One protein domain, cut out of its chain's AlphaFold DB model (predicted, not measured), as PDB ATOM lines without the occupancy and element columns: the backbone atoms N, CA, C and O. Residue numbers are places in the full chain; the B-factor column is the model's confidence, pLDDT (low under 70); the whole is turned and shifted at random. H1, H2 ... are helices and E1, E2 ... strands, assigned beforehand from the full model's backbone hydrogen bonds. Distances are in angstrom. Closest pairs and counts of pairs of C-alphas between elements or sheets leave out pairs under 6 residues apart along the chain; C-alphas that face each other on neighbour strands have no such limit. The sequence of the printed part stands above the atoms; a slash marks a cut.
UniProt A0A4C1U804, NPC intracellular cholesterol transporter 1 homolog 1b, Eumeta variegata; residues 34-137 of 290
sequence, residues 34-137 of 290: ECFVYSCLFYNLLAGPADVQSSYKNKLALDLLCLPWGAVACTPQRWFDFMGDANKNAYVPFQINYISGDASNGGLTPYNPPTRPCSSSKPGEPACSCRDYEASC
ATOM      1  N   GLU A  34     170.030 191.051 169.806       83.56
ATOM      2  CA  GLU A  34     169.166 190.806 168.649       83.56
ATOM      3  C   GLU A  34     169.607 189.541 167.901       83.56
ATOM      4  O   GLU A  34     170.747 189.426 167.446       83.56
ATOM      5  N   CYS A  35     168.695 188.579 167.761       82.12
ATOM      6  CA  CYS A  35     168.909 187.334 167.033       82.12
ATOM      7  C   CYS A  35     168.082 187.327 165.745       82.12
ATOM      8  O   CYS A  35     166.854 187.247 165.781       82.12
ATOM      9  N   PHE A  36     168.764 187.356 164.598       84.81
ATOM     10  CA  PHE A  36     168.137 187.269 163.279       84.81
ATOM     11  C   PHE A  36     167.998 185.816 162.833       84.81
ATOM     12  O   PHE A  36     168.979 185.071 162.759       84.81
ATOM     13  N   VAL A  37     166.778 185.412 162.500       84.75
ATOM     14  CA  VAL A  37     166.455 184.024 162.167       84.75
ATOM     15  C   VAL A  37     165.517 183.976 160.966       84.75
ATOM     16  O   VAL A  37     164.652 184.837 160.811       84.75
ATOM     17  N   TYR A  38     165.674 182.965 160.109       85.38
ATOM     18  CA  TYR A  38     164.803 182.804 158.944       85.38
ATOM     19  C   TYR A  38     163.341 182.598 159.337       85.38
ATOM     20  O   TYR A  38     163.023 181.835 160.256       85.38
ATOM     21  N   SER A  39     162.434 183.200 158.566       83.12
ATOM     22  CA  SER A  39     160.994 183.100 158.824       83.12
ATOM     23  C   SER A  39     160.522 181.646 158.758       83.12
ATOM     24  O   SER A  39     159.773 181.195 159.619       83.12
ATOM     25  N   CYS A  40     161.020 180.880 157.783       82.50
ATOM     26  CA  CYS A  40     160.696 179.457 157.635       82.50
ATOM     27  C   CYS A  40     161.133 178.624 158.849       82.50
ATOM     28  O   CYS A  40     160.428 177.699 159.246       82.50
ATOM     29  N   LEU A  41     162.264 178.973 159.475       85.62
ATOM     30  CA  LEU A  41     162.738 178.275 160.665       85.62
ATOM     31  C   LEU A  41     161.777 178.483 161.839       85.62
ATOM     32  O   LEU A  41     161.472 177.532 162.551       85.62
ATOM     33  N   PHE A  42     161.244 179.695 162.005       85.69
ATOM     34  CA  PHE A  42     160.264 180.000 163.052       85.69
ATOM     35  C   PHE A  42     159.003 179.149 162.922       85.69
ATOM     36  O   PHE A  42     158.534 178.587 163.911       85.69
ATOM     37  N   TYR A  43     158.474 179.019 161.703       86.69
ATOM     38  CA  TYR A  43     157.299 178.186 161.449       86.69
ATOM     39  C   TYR A  43     157.581 176.704 161.700       86.69
ATOM     40  O   TYR A  43     156.824 176.057 162.422       86.69
ATOM     41  N   ASN A  44     158.691 176.181 161.171       85.38
ATOM     42  CA  ASN A  44     159.058 174.775 161.353       85.38
ATOM     43  C   ASN A  44     159.318 174.429 162.827       85.38
ATOM     44  O   ASN A  44     158.955 173.344 163.276       85.38
ATOM     45  N   LEU A  45     159.918 175.346 163.593       85.06
ATOM     46  CA  LEU A  45     160.162 175.151 165.021       85.06
ATOM     47  C   LEU A  45     158.885 175.230 165.856       85.06
ATOM     48  O   LEU A  45     158.802 174.516 166.849       85.06
ATOM     49  N   LEU A  46     157.901 176.051 165.471       85.88
ATOM     50  CA  LEU A  46     156.608 176.098 166.162       85.88
ATOM     51  C   LEU A  46     155.762 174.850 165.873       85.88
ATOM     52  O   LEU A  46     155.042 174.388 166.753       85.88
ATOM     53  N   ALA A  47     155.862 174.290 164.663       80.75
ATOM     54  CA  ALA A  47     155.068 173.135 164.245       80.75
ATOM     55  C   ALA A  47     155.279 171.894 165.130       80.75
ATOM     56  O   ALA A  47     154.361 171.098 165.278       80.75
ATOM     57  N   GLY A  48     156.461 171.735 165.737       76.00
ATOM     58  CA  GLY A  48     156.731 170.650 166.683       76.00
ATOM     59  C   GLY A  48     155.891 170.743 167.966       76.00
ATOM     60  O   GLY A  48     155.022 169.907 168.180       76.00
ATOM     61  N   PRO A  49     156.111 171.745 168.837       75.50
ATOM     62  CA  PRO A  49     155.409 171.881 170.115       75.50
ATOM     63  C   PRO A  49     153.931 172.290 170.002       75.50
ATOM     64  O   PRO A  49     153.254 172.323 171.032       75.50
ATOM     65  N   ALA A  50     153.427 172.621 168.806       81.06
ATOM     66  CA  ALA A  50     152.045 173.062 168.600       81.06
ATOM     67  C   ALA A  50     150.997 172.022 169.017       81.06
ATOM     68  O   ALA A  50     149.988 172.411 169.602       81.06
ATOM     69  N   ASP A  51     151.271 170.737 168.779       79.56
ATOM     70  CA  ASP A  51     150.339 169.628 169.040       79.56
ATOM     71  C   ASP A  51     150.741 168.774 170.259       79.56
ATOM     72  O   ASP A  51     149.997 167.895 170.699       79.56
ATOM     73  N   VAL A  52     151.903 169.055 170.856       84.94
ATOM     74  CA  VAL A  52     152.434 168.292 171.992       84.94
ATOM     75  C   VAL A  52     151.565 168.517 173.221       84.94
ATOM     76  O   VAL A  52     151.366 169.653 173.657       84.94
ATOM     77  N   GLN A  53     151.094 167.439 173.844       84.69
ATOM     78  CA  GLN A  53     150.324 167.524 175.083       84.69
ATOM     79  C   GLN A  53     151.242 167.522 176.307       84.69
ATOM     80  O   GLN A  53     152.148 166.706 176.446       84.69
ATOM     81  N   SER A  54     150.968 168.412 177.257       83.25
ATOM     82  CA  SER A  54     151.600 168.381 178.570       83.25
ATOM     83  C   SER A  54     150.964 167.300 179.442       83.25
ATOM     84  O   SER A  54     149.768 167.359 179.749       83.25
ATOM     85  N   SER A  55     151.786 166.370 179.936       81.38
ATOM     86  CA  SER A  55     151.365 165.315 180.871       81.38
ATOM     87  C   SER A  55     150.793 165.846 182.189       81.38
ATOM     88  O   SER A  55     150.081 165.122 182.874       81.38
ATOM     89  N   TYR A  56     151.087 167.098 182.557       77.56
ATOM     90  CA  TYR A  56     150.673 167.671 183.841       77.56
ATOM     91  C   TYR A  56     149.296 168.354 183.799       77.56
ATOM     92  O   TYR A  56     148.625 168.423 184.825       77.56
ATOM     93  N   LYS A  57     148.850 168.874 182.641       75.88
ATOM     94  CA  LYS A  57     147.599 169.664 182.555       75.88
ATOM     95  C   LYS A  57     146.578 169.199 181.516       75.88
ATOM     96  O   LYS A  57     145.566 169.876 181.379       75.88
ATOM     97  N   ASN A  58     146.805 168.100 180.784       82.56
ATOM     98  CA  ASN A  58     145.965 167.712 179.630       82.56
ATOM     99  C   ASN A  58     145.711 168.893 178.666       82.56
ATOM    100  O   ASN A  58     144.659 169.006 178.043       82.56
ATOM    101  N   LYS A  59     146.680 169.808 178.589       85.75
ATOM    102  CA  LYS A  59     146.687 170.981 177.720       85.75
ATOM    103  C   LYS A  59     147.889 170.894 176.800       85.75
ATOM    104  O   LYS A  59     148.865 170.223 177.131       85.75
ATOM    105  N   LEU A  60     147.838 171.610 175.685       88.50
ATOM    106  CA  LEU A  60     148.980 171.757 174.791       88.50
ATOM    107  C   LEU A  60     150.164 172.371 175.547       88.50
ATOM    108  O   LEU A  60     149.995 173.316 176.320       88.50
ATOM    109  N   ALA A  61     151.366 171.844 175.326       87.88
ATOM    110  CA  ALA A  61     152.603 172.369 175.895       87.88
ATOM    111  C   ALA A  61     152.805 173.836 175.493       87.88
ATOM    112  O   ALA A  61     153.249 174.647 176.306       87.88
ATOM    113  N   LEU A  62     152.375 174.202 174.280       89.19
ATOM    114  CA  LEU A  62     152.409 175.575 173.790       89.19
ATOM    115  C   LEU A  62     151.554 176.549 174.624       89.19
ATOM    116  O   LEU A  62     151.881 177.730 174.696       89.19
ATOM    117  N   ASP A  63     150.524 176.067 175.330       89.50
ATOM    118  CA  ASP A  63     149.722 176.893 176.250       89.50
ATOM    119  C   ASP A  63     150.573 177.431 177.414       89.50
ATOM    120  O   ASP A  63     150.361 178.544 177.889       89.50
ATOM    121  N   LEU A  64     151.585 176.662 177.837       87.56
ATOM    122  CA  LEU A  64     152.547 177.054 178.868       87.56
ATOM    123  C   LEU A  64     153.764 177.796 178.301       87.56
ATOM    124  O   LEU A  64     154.504 178.401 179.060       87.56
ATOM    125  N   LEU A  65     154.006 177.746 176.994       87.50
ATOM    126  CA  LEU A  65     155.180 178.382 176.385       87.50
ATOM    127  C   LEU A  65     154.852 179.712 175.700       87.50
ATOM    128  O   LEU A  65     155.755 180.499 175.447       87.50
ATOM    129  N   CYS A  66     153.576 179.979 175.423       90.00
ATOM    130  CA  CYS A  66     153.111 181.210 174.778       90.00
ATOM    131  C   CYS A  66     152.320 182.133 175.730       90.00
ATOM    132  O   CYS A  66     151.781 183.151 175.300       90.00
ATOM    133  N   LEU A  67     152.221 181.744 177.011       79.19
ATOM    134  CA  LEU A  67     151.476 182.365 178.118       79.19
ATOM    135  C   LEU A  67     150.289 183.261 177.702       79.19
ATOM    136  O   LEU A  67     149.227 182.698 177.452       79.19
ATOM    137  N   PRO A  68     150.374 184.608 177.632       84.94
ATOM    138  CA  PRO A  68     149.192 185.476 177.534       84.94
ATOM    139  C   PRO A  68     148.312 185.239 176.294       84.94
ATOM    140  O   PRO A  68     147.173 185.704 176.265       84.94
ATOM    141  N   TRP A  69     148.815 184.525 175.284       86.19
ATOM    142  CA  TRP A  69     148.072 184.185 174.066       86.19
ATOM    143  C   TRP A  69     147.518 182.752 174.048       86.19
ATOM    144  O   TRP A  69     146.654 182.449 173.223       86.19
ATOM    145  N   GLY A  70     147.972 181.883 174.957       88.06
ATOM    146  CA  GLY A  70     147.641 180.456 174.970       88.06
ATOM    147  C   GLY A  70     148.049 179.728 173.683       88.06
ATOM    148  O   GLY A  70     148.676 180.305 172.797       88.06
ATOM    149  N   ALA A  71     147.680 178.452 173.551       86.94
ATOM    150  CA  ALA A  71     148.051 177.659 172.370       86.94
ATOM    151  C   ALA A  71     147.337 178.103 171.073       86.94
ATOM    152  O   ALA A  71     147.921 178.052 169.996       86.94
ATOM    153  N   VAL A  72     146.087 178.573 171.166       86.25
ATOM    154  CA  VAL A  72     145.230 178.860 169.994       86.25
ATOM    155  C   VAL A  72     145.653 180.123 169.240       86.25
ATOM    156  O   VAL A  72     145.586 180.161 168.014       86.25
ATOM    157  N   ALA A  73     146.082 181.165 169.956       88.25
ATOM    158  CA  ALA A  73     146.492 182.438 169.356       88.25
ATOM    159  C   ALA A  73     148.020 182.608 169.310       88.25
ATOM    160  O   ALA A  73     148.521 183.720 169.102       88.25
ATOM    161  N   CYS A  74     148.771 181.521 169.504       90.00
ATOM    162  CA  CYS A  74     150.222 181.559 169.484       90.00
ATOM    163  C   CYS A  74     150.750 181.652 168.050       90.00
ATOM    164  O   CYS A  74     150.520 180.774 167.220       90.00
ATOM    165  N   THR A  75     151.492 182.718 167.758       90.75
ATOM    166  CA  THR A  75     152.284 182.818 166.529       90.75
ATOM    167  C   THR A  75     153.740 182.481 166.841       90.75
ATOM    168  O   THR A  75     154.155 182.636 167.993       90.75
ATOM    169  N   PRO A  76     154.553 182.084 165.842       88.25
ATOM    170  CA  PRO A  76     155.958 181.778 166.088       88.25
ATOM    171  C   PRO A  76     156.683 182.947 166.757       88.25
ATOM    172  O   PRO A  76     157.378 182.758 167.742       88.25
ATOM    173  N   GLN A  77     156.428 184.173 166.291       89.88
ATOM    174  CA  GLN A  77     156.982 185.385 166.897       89.88
ATOM    175  C   GLN A  77     156.586 185.531 168.369       89.88
ATOM    176  O   GLN A  77     157.464 185.636 169.208       89.88
ATOM    177  N   ARG A  78     155.294 185.424 168.711       91.44
ATOM    178  CA  ARG A  78     154.823 185.548 170.105       91.44
ATOM    179  C   ARG A  78     155.463 184.520 171.037       91.44
ATOM    180  O   ARG A  78     155.746 184.834 172.191       91.44
ATOM    181  N   TRP A  79     155.685 183.306 170.538       90.56
ATOM    182  CA  TRP A  79     156.373 182.256 171.283       90.56
ATOM    183  C   TRP A  79     157.841 182.611 171.545       90.56
ATOM    184  O   TRP A  79     158.275 182.595 172.697       90.56
ATOM    185  N   PHE A  80     158.593 182.973 170.502       89.94
ATOM    186  CA  PHE A  80     159.999 183.365 170.639       89.94
ATOM    187  C   PHE A  80     160.165 184.637 171.478       89.94
ATOM    188  O   PHE A  80     161.050 184.683 172.329       89.94
ATOM    189  N   ASP A  81     159.273 185.616 171.331       91.25
ATOM    190  CA  ASP A  81     159.249 186.832 172.147       91.25
ATOM    191  C   ASP A  81     159.086 186.489 173.631       91.25
ATOM    192  O   ASP A  81     159.822 186.998 174.469       91.25
ATOM    193  N   PHE A  82     158.174 185.574 173.976       91.31
ATOM    194  CA  PHE A  82     157.994 185.142 175.363       91.31
ATOM    195  C   PHE A  82     159.199 184.347 175.908       91.31
ATOM    196  O   PHE A  82     159.526 184.438 177.093       91.31
ATOM    197  N   MET A  83     159.893 183.590 175.054       89.69
ATOM    198  CA  MET A  83     161.142 182.907 175.419       89.69
ATOM    199  C   MET A  83     162.352 183.848 175.523       89.69
ATOM    200  O   MET A  83     163.373 183.445 176.072       89.69
ATOM    201  N   GLY A  84     162.267 185.066 174.987       89.38
ATOM    202  CA  GLY A  84     163.335 186.068 175.025       89.38
ATOM    203  C   GLY A  84     163.078 187.248 175.964       89.38
ATOM    204  O   GLY A  84     163.995 188.025 176.223       89.38
ATOM    205  N   ASP A  85     161.861 187.398 176.488       90.38
ATOM    206  CA  ASP A  85     161.464 188.528 177.332       90.38
ATOM    207  C   ASP A  85     161.795 188.283 178.811       90.38
ATOM    208  O   ASP A  85     161.069 187.586 179.525       90.38
ATOM    209  N   ALA A  86     162.869 188.915 179.286       88.44
ATOM    210  CA  ALA A  86     163.322 188.811 180.674       88.44
ATOM    211  C   ALA A  86     162.366 189.476 181.681       88.44
ATOM    212  O   ALA A  86     162.402 189.161 182.869       88.44
ATOM    213  N   ASN A  87     161.487 190.383 181.234       88.00
ATOM    214  CA  ASN A  87     160.536 191.059 182.122       88.00
ATOM    215  C   ASN A  87     159.275 190.222 182.353       88.00
ATOM    216  O   ASN A  87     158.668 190.294 183.422       88.00
ATOM    217  N   LYS A  88     158.851 189.455 181.341       87.06
ATOM    218  CA  LYS A  88     157.638 188.624 181.413       87.06
ATOM    219  C   LYS A  88     157.915 187.184 181.824       87.06
ATOM    220  O   LYS A  88     157.007 186.523 182.327       87.06
ATOM    221  N   ASN A  89     159.133 186.695 181.605       87.25
ATOM    222  CA  ASN A  89     159.499 185.314 181.860       87.25
ATOM    223  C   ASN A  89     160.700 185.234 182.812       87.25
ATOM    224  O   ASN A  89     161.840 185.454 182.422       87.25
ATOM    225  N   ALA A  90     160.441 184.851 184.064       88.44
ATOM    226  CA  ALA A  90     161.474 184.726 185.095       88.44
ATOM    227  C   ALA A  90     162.518 183.626 184.807       88.44
ATOM    228  O   ALA A  90     163.556 183.582 185.463       88.44
ATOM    229  N   TYR A  91     162.255 182.735 183.844       88.38
ATOM    230  CA  TYR A  91     163.215 181.719 183.401       88.38
ATOM    231  C   TYR A  91     164.227 182.257 182.379       88.38
ATOM    232  O   TYR A  91     165.159 181.541 182.013       88.38
ATOM    233  N   VAL A  92     164.053 183.497 181.912       89.94
ATOM    234  CA  VAL A  92     164.921 184.141 180.925       89.94
ATOM    235  C   VAL A  92     165.933 185.037 181.651       89.94
ATOM    236  O   VAL A  92     165.539 186.032 182.256       89.94
ATOM    237  N   PRO A  93     167.240 184.716 181.615       86.69
ATOM    238  CA  PRO A  93     168.250 185.429 182.402       86.69
ATOM    239  C   PRO A  93     168.636 186.806 181.836       86.69
ATOM    240  O   PRO A  93     169.184 187.629 182.565       86.69
ATOM    241  N   PHE A  94     168.392 187.059 180.547       88.25
ATOM    242  CA  PHE A  94     168.688 188.324 179.866       88.25
ATOM    243  C   PHE A  94     167.772 188.517 178.654       88.25
ATOM    244  O   PHE A  94     167.261 187.549 178.100       88.25
ATOM    245  N   GLN A  95     167.577 189.765 178.222       88.62
ATOM    246  CA  GLN A  95     166.674 190.092 177.117       88.62
ATOM    247  C   GLN A  95     167.236 189.637 175.759       88.62
ATOM    248  O   GLN A  95     168.329 190.053 175.361       88.62
ATOM    249  N   ILE A  96     166.451 188.847 175.022       89.69
ATOM    250  CA  ILE A  96     166.752 188.386 173.660       89.69
ATOM    251  C   ILE A  96     165.607 188.793 172.731       89.69
ATOM    252  O   ILE A  96     164.458 188.408 172.933       89.69
ATOM    253  N   ASN A  97     165.931 189.545 171.683       87.69
ATOM    254  CA  ASN A  97     164.984 190.002 170.677       87.69
ATOM    255  C   ASN A  97     165.112 189.145 169.420       87.69
ATOM    256  O   ASN A  97     166.127 189.169 168.724       87.69
ATOM    257  N   TYR A  98     164.065 188.389 169.124       87.56
ATOM    258  CA  TYR A  98     164.018 187.448 168.017       87.56
ATOM    259  C   TYR A  98     163.395 188.102 166.780       87.56
ATOM    260  O   TYR A  98     162.200 188.380 166.742       87.56
ATOM    261  N   ILE A  99     164.198 188.336 165.742       86.44
ATOM    262  CA  ILE A  99     163.752 189.012 164.518       86.44
ATOM    263  C   ILE A  99     163.660 187.986 163.390       86.44
ATOM    264  O   ILE A  99     164.672 187.475 162.906       86.44
ATOM    265  N   SER A 100     162.432 187.692 162.952       85.25
ATOM    266  CA  SER A 100     162.193 186.833 161.791       85.25
ATOM    267  C   SER A 100     162.387 187.616 160.492       85.25
ATOM    268  O   SER A 100     161.695 188.614 160.271       85.25
ATOM    269  N   GLY A 101     163.268 187.152 159.611       82.31
ATOM    270  CA  GLY A 101     163.467 187.764 158.301       82.31
ATOM    271  C   GLY A 101     164.288 186.886 157.367       82.31
ATOM    272  O   GLY A 101     165.112 186.090 157.805       82.31
ATOM    273  N   ASP A 102     164.058 187.047 156.064       78.56
ATOM    274  CA  ASP A 102     164.752 186.269 155.028       78.56
ATOM    275  C   ASP A 102     165.896 187.066 154.370       78.56
ATOM    276  O   ASP A 102     166.709 186.512 153.629       78.56
ATOM    277  N   ALA A 103     165.958 188.371 154.648       73.75
ATOM    278  CA  ALA A 103     166.984 189.281 154.164       73.75
ATOM    279  C   ALA A 103     168.103 189.450 155.199       73.75
ATOM    280  O   ALA A 103     167.855 189.480 156.405       73.75
ATOM    281  N   SER A 104     169.339 189.594 154.716       69.12
ATOM    282  CA  SER A 104     170.451 189.998 155.571       69.12
ATOM    283  C   SER A 104     170.253 191.451 155.996       69.12
ATOM    284  O   SER A 104     170.238 192.354 155.160       69.12
ATOM    285  N   ASN A 105     170.111 191.665 157.300       65.62
ATOM    286  CA  ASN A 105     170.029 192.990 157.896       65.62
ATOM    287  C   ASN A 105     171.412 193.343 158.452       65.62
ATOM    288  O   ASN A 105     171.968 192.604 159.261       65.62
ATOM    289  N   GLY A 106     172.005 194.444 157.983       65.94
ATOM    290  CA  GLY A 106     173.286 194.938 158.508       65.94
ATOM    291  C   GLY A 106     174.490 194.006 158.299       65.94
ATOM    292  O   GLY A 106     175.446 194.081 159.060       65.94
ATOM    293  N   GLY A 107     174.454 193.113 157.301       72.44
ATOM    294  CA  GLY A 107     175.530 192.147 157.035       72.44
ATOM    295  C   GLY A 107     175.483 190.879 157.897       72.44
ATOM    296  O   GLY A 107     176.309 189.988 157.706       72.44
ATOM    297  N   LEU A 108     174.503 190.749 158.801       70.81
ATOM    298  CA  LEU A 108     174.229 189.496 159.502       70.81
ATOM    299  C   LEU A 108     173.326 188.615 158.634       70.81
ATOM    300  O   LEU A 108     172.284 189.057 158.142       70.81
ATOM    301  N   THR A 109     173.741 187.369 158.403       79.69
ATOM    302  CA  THR A 109     172.923 186.381 157.685       79.69
ATOM    303  C   THR A 109     171.988 185.701 158.685       79.69
ATOM    304  O   THR A 109     172.481 185.248 159.721       79.69
ATOM    305  N   PRO A 110     170.671 185.612 158.417       82.62
ATOM    306  CA  PRO A 110     169.749 184.996 159.361       82.62
ATOM    307  C   PRO A 110     170.072 183.511 159.578       82.62
ATOM    308  O   PRO A 110     170.531 182.805 158.678       82.62
ATOM    309  N   TYR A 111     169.840 183.021 160.792       84.12
ATOM    310  CA  TYR A 111     170.151 181.642 161.162       84.12
ATOM    311  C   TYR A 111     169.154 180.642 160.543       84.12
ATOM    312  O   TYR A 111     167.942 180.849 160.625       84.12
ATOM    313  N   ASN A 112     169.655 179.563 159.921       84.94
ATOM    314  CA  ASN A 112     168.841 178.496 159.312       84.94
ATOM    315  C   ASN A 112     169.533 177.116 159.333       84.94
ATOM    316  O   ASN A 112     170.080 176.671 158.320       84.94
ATOM    317  N   PRO A 113     169.544 176.424 160.479       84.94
ATOM    318  CA  PRO A 113     169.954 175.034 160.557       84.94
ATOM    319  C   PRO A 113     168.868 174.105 159.982       84.94
ATOM    320  O   PRO A 113     167.686 174.453 159.969       84.94
ATOM    321  N   PRO A 114     169.232 172.884 159.560       83.50
ATOM    322  CA  PRO A 114     168.252 171.896 159.127       83.50
ATOM    323  C   PRO A 114     167.350 171.462 160.294       83.50
ATOM    324  O   PRO A 114     167.829 170.964 161.314       83.50
ATOM    325  N   THR A 115     166.035 171.595 160.121       82.94
ATOM    326  CA  THR A 115     165.015 171.080 161.048       82.94
ATOM    327  C   THR A 115     164.568 169.681 160.644       82.94
ATOM    328  O   THR A 115     164.477 169.378 159.455       82.94
ATOM    329  N   ARG A 116     164.249 168.829 161.624       84.81
ATOM    330  CA  ARG A 116     163.655 167.507 161.374       84.81
ATOM    331  C   ARG A 116     162.186 167.524 161.786       84.81
ATOM    332  O   ARG A 116     161.910 167.963 162.903       84.81
ATOM    333  N   PRO A 117     161.260 167.078 160.924       81.56
ATOM    334  CA  PRO A 117     159.857 166.989 161.294       81.56
ATOM    335  C   PRO A 117     159.646 165.871 162.316       81.56
ATOM    336  O   PRO A 117     160.343 164.857 162.287       81.56
ATOM    337  N   CYS A 118     158.636 166.038 163.169       83.81
ATOM    338  CA  CYS A 118     158.236 165.082 164.203       83.81
ATOM    339  C   CYS A 118     157.905 163.679 163.660       83.81
ATOM    340  O   CYS A 118     158.089 162.685 164.364       83.81
ATOM    341  N   SER A 119     157.480 163.588 162.396       82.56
ATOM    342  CA  SER A 119     157.224 162.327 161.693       82.56
ATOM    343  C   SER A 119     158.490 161.518 161.375       82.56
ATOM    344  O   SER A 119     158.394 160.338 161.048       82.56
ATOM    345  N   SER A 120     159.682 162.119 161.480       82.25
ATOM    346  CA  SER A 120     160.970 161.463 161.223       82.25
ATOM    347  C   SER A 120     161.893 161.562 162.438       82.25
ATOM    348  O   SER A 120     162.143 162.652 162.952       82.25
ATOM    349  N   SER A 121     162.437 160.435 162.895       81.00
ATOM    350  CA  SER A 121     163.328 160.406 164.057       81.00
ATOM    351  C   SER A 121     164.811 160.421 163.693       81.00
ATOM    352  O   SER A 121     165.212 160.282 162.531       81.00
ATOM    353  N   LYS A 122     165.664 160.630 164.702       83.25
ATOM    354  CA  LYS A 122     167.109 160.426 164.561       83.25
ATOM    355  C   LYS A 122     167.436 158.924 164.578       83.25
ATOM    356  O   LYS A 122     166.686 158.150 165.170       83.25
ATOM    357  N   PRO A 123     168.568 158.498 163.985       81.94
ATOM    358  CA  PRO A 123     169.018 157.114 164.104       81.94
ATOM    359  C   PRO A 123     169.177 156.738 165.584       81.94
ATOM    360  O   PRO A 123     169.974 157.359 166.282       81.94
ATOM    361  N   GLY A 124     168.411 155.750 166.051       83.19
ATOM    362  CA  GLY A 124     168.421 155.294 167.448       83.19
ATOM    363  C   GLY A 124     167.335 155.889 168.356       83.19
ATOM    364  O   GLY A 124     167.235 155.463 169.501       83.19
ATOM    365  N   GLU A 125     166.497 156.808 167.866       84.44
ATOM    366  CA  GLU A 125     165.364 157.374 168.616       84.44
ATOM    367  C   GLU A 125     164.029 157.051 167.916       84.44
ATOM    368  O   GLU A 125     163.989 156.960 166.684       84.44
ATOM    369  N   PRO A 126     162.919 156.873 168.657       84.19
ATOM    370  CA  PRO A 126     161.588 156.756 168.064       84.19
ATOM    371  C   PRO A 126     161.090 158.111 167.532       84.19
ATOM    372  O   PRO A 126     161.517 159.171 167.988       84.19
ATOM    373  N   ALA A 127     160.184 158.080 166.552       86.31
ATOM    374  CA  ALA A 127     159.491 159.281 166.073       86.31
ATOM    375  C   ALA A 127     158.450 159.762 167.096       86.31
ATOM    376  O   ALA A 127     158.097 159.027 168.023       86.31
ATOM    377  N   CYS A 128     157.951 160.992 166.931       86.69
ATOM    378  CA  CYS A 128     156.896 161.519 167.794       86.69
ATOM    379  C   CYS A 128     155.636 160.652 167.701       86.69
ATOM    380  O   CYS A 128     155.277 160.164 166.626       86.69
ATOM    381  N   SER A 129     154.955 160.483 168.835       87.31
ATOM    382  CA  SER A 129     153.715 159.717 168.882       87.31
ATOM    383  C   SER A 129     152.576 160.482 168.199       87.31
ATOM    384  O   SER A 129     152.570 161.711 168.181       87.31
ATOM    385  N   CYS A 130     151.575 159.765 167.682       87.38
ATOM    386  CA  CYS A 130     150.358 160.366 167.113       87.38
ATOM    387  C   CYS A 130     149.623 161.282 168.115       87.38
ATOM    388  O   CYS A 130     148.946 162.223 167.726       87.38
ATOM    389  N   ARG A 131     149.805 161.067 169.423       86.12
ATOM    390  CA  ARG A 131     149.233 161.943 170.453       86.12
ATOM    391  C   ARG A 131     149.893 163.325 170.501       86.12
ATOM    392  O   ARG A 131     149.254 164.275 170.946       86.12
ATOM    393  N   ASP A 132     151.152 163.403 170.082       86.00
ATOM    394  CA  ASP A 132     151.981 164.605 170.157       86.00
ATOM    395  C   ASP A 132     152.096 165.328 168.807       86.00
ATOM    396  O   ASP A 132     152.552 166.468 168.771       86.00
ATOM    397  N   TYR A 133     151.723 164.670 167.700       85.81
ATOM    398  CA  TYR A 133     151.746 165.245 166.357       85.81
ATOM    399  C   TYR A 133     150.742 164.547 165.428       85.81
ATOM    400  O   TYR A 133     150.894 163.361 165.120       85.81
ATOM    401  N   GLU A 134     149.753 165.290 164.926       81.25
ATOM    402  CA  GLU A 134     148.662 164.739 164.100       81.25
ATOM    403  C   GLU A 134     149.177 164.151 162.778       81.25
ATOM    404  O   GLU A 134     148.723 163.104 162.324       81.25
ATOM    405  N   ALA A 135     150.191 164.769 162.168       78.00
ATOM    406  CA  ALA A 135     150.765 164.265 160.920       78.00
ATOM    407  C   ALA A 135     151.588 162.969 161.095       78.00
ATOM    408  O   ALA A 135     151.999 162.376 160.098       78.00
ATOM    409  N   SER A 136     151.800 162.499 162.331       85.25
ATOM    410  CA  SER A 136     152.316 161.149 162.605       85.25
ATOM    411  C   SER A 136     151.208 160.084 162.665       85.25
ATOM    412  O   SER A 136     151.519 158.893 162.754       85.25
ATOM    413  N   CYS A 137     149.927 160.464 162.650       85.81
ATOM    414  CA  CYS A 137     148.813 159.529 162.765       85.81
ATOM    415  C   CYS A 137     148.522 158.797 161.442       85.81
ATOM    416  O   CYS A 137     148.557 159.401 160.367       85.81
TER     417      CYS A 137
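This is residues 34 to 137 of the 290 residues of the protein "NPC intracellular cholesterol transporter 1 homolog 1b" of Eumeta variegata (UniProt A0A4C1U804). This domain has little regular structure: H3 packs on H1, H2 and strand E2, E1 pairs with E2 at one end, and unnamed residues 101 to 137 run to the opposite end. The printed part has 104 residues, 32 in named elements, ordered E1 H1 H2 H3 E2, mixed in class. It is only just compact, close to loose, with radius of gyration of the C-alphas 15.1 A and spans 43 by 31 by 24 A.

Find C-alpha 34 at (169.166, 190.806, 168.649), where E1, residues 34 to 37, begins. H1 is 39 to 47, 12.8 A; H2 61 to 65; H3 76 to 84, 12.4 A; E2, 96 to 100, 12.8 A, ends at (162.193, 186.833, 161.791).

E1 and E2 are parallel, N 35 and O 97 2.8 A apart, in a strand-helix-strand unit, parallel neighbours with H1, H2, H3 between. H3 touches H1, about perpendicular at 84 degrees, closest C-alphas Phe 42 and Pro 76, 5.6 A. H2 and H3 only just touch, with 3 pairs of C-alphas within 8 A, closest Leu 65 and Trp 79, 6.5 A. H1, H2 and H3 have every O i to N i+4 pair within hydrogen-bond range.

The C-alphas of Asn 58 and Gly 107 are farthest apart, 44.5 A. The printed part has no cut; links H1 to H2 and H3 to E2 are long. Residues 104 to 106 have pLDDT under 70.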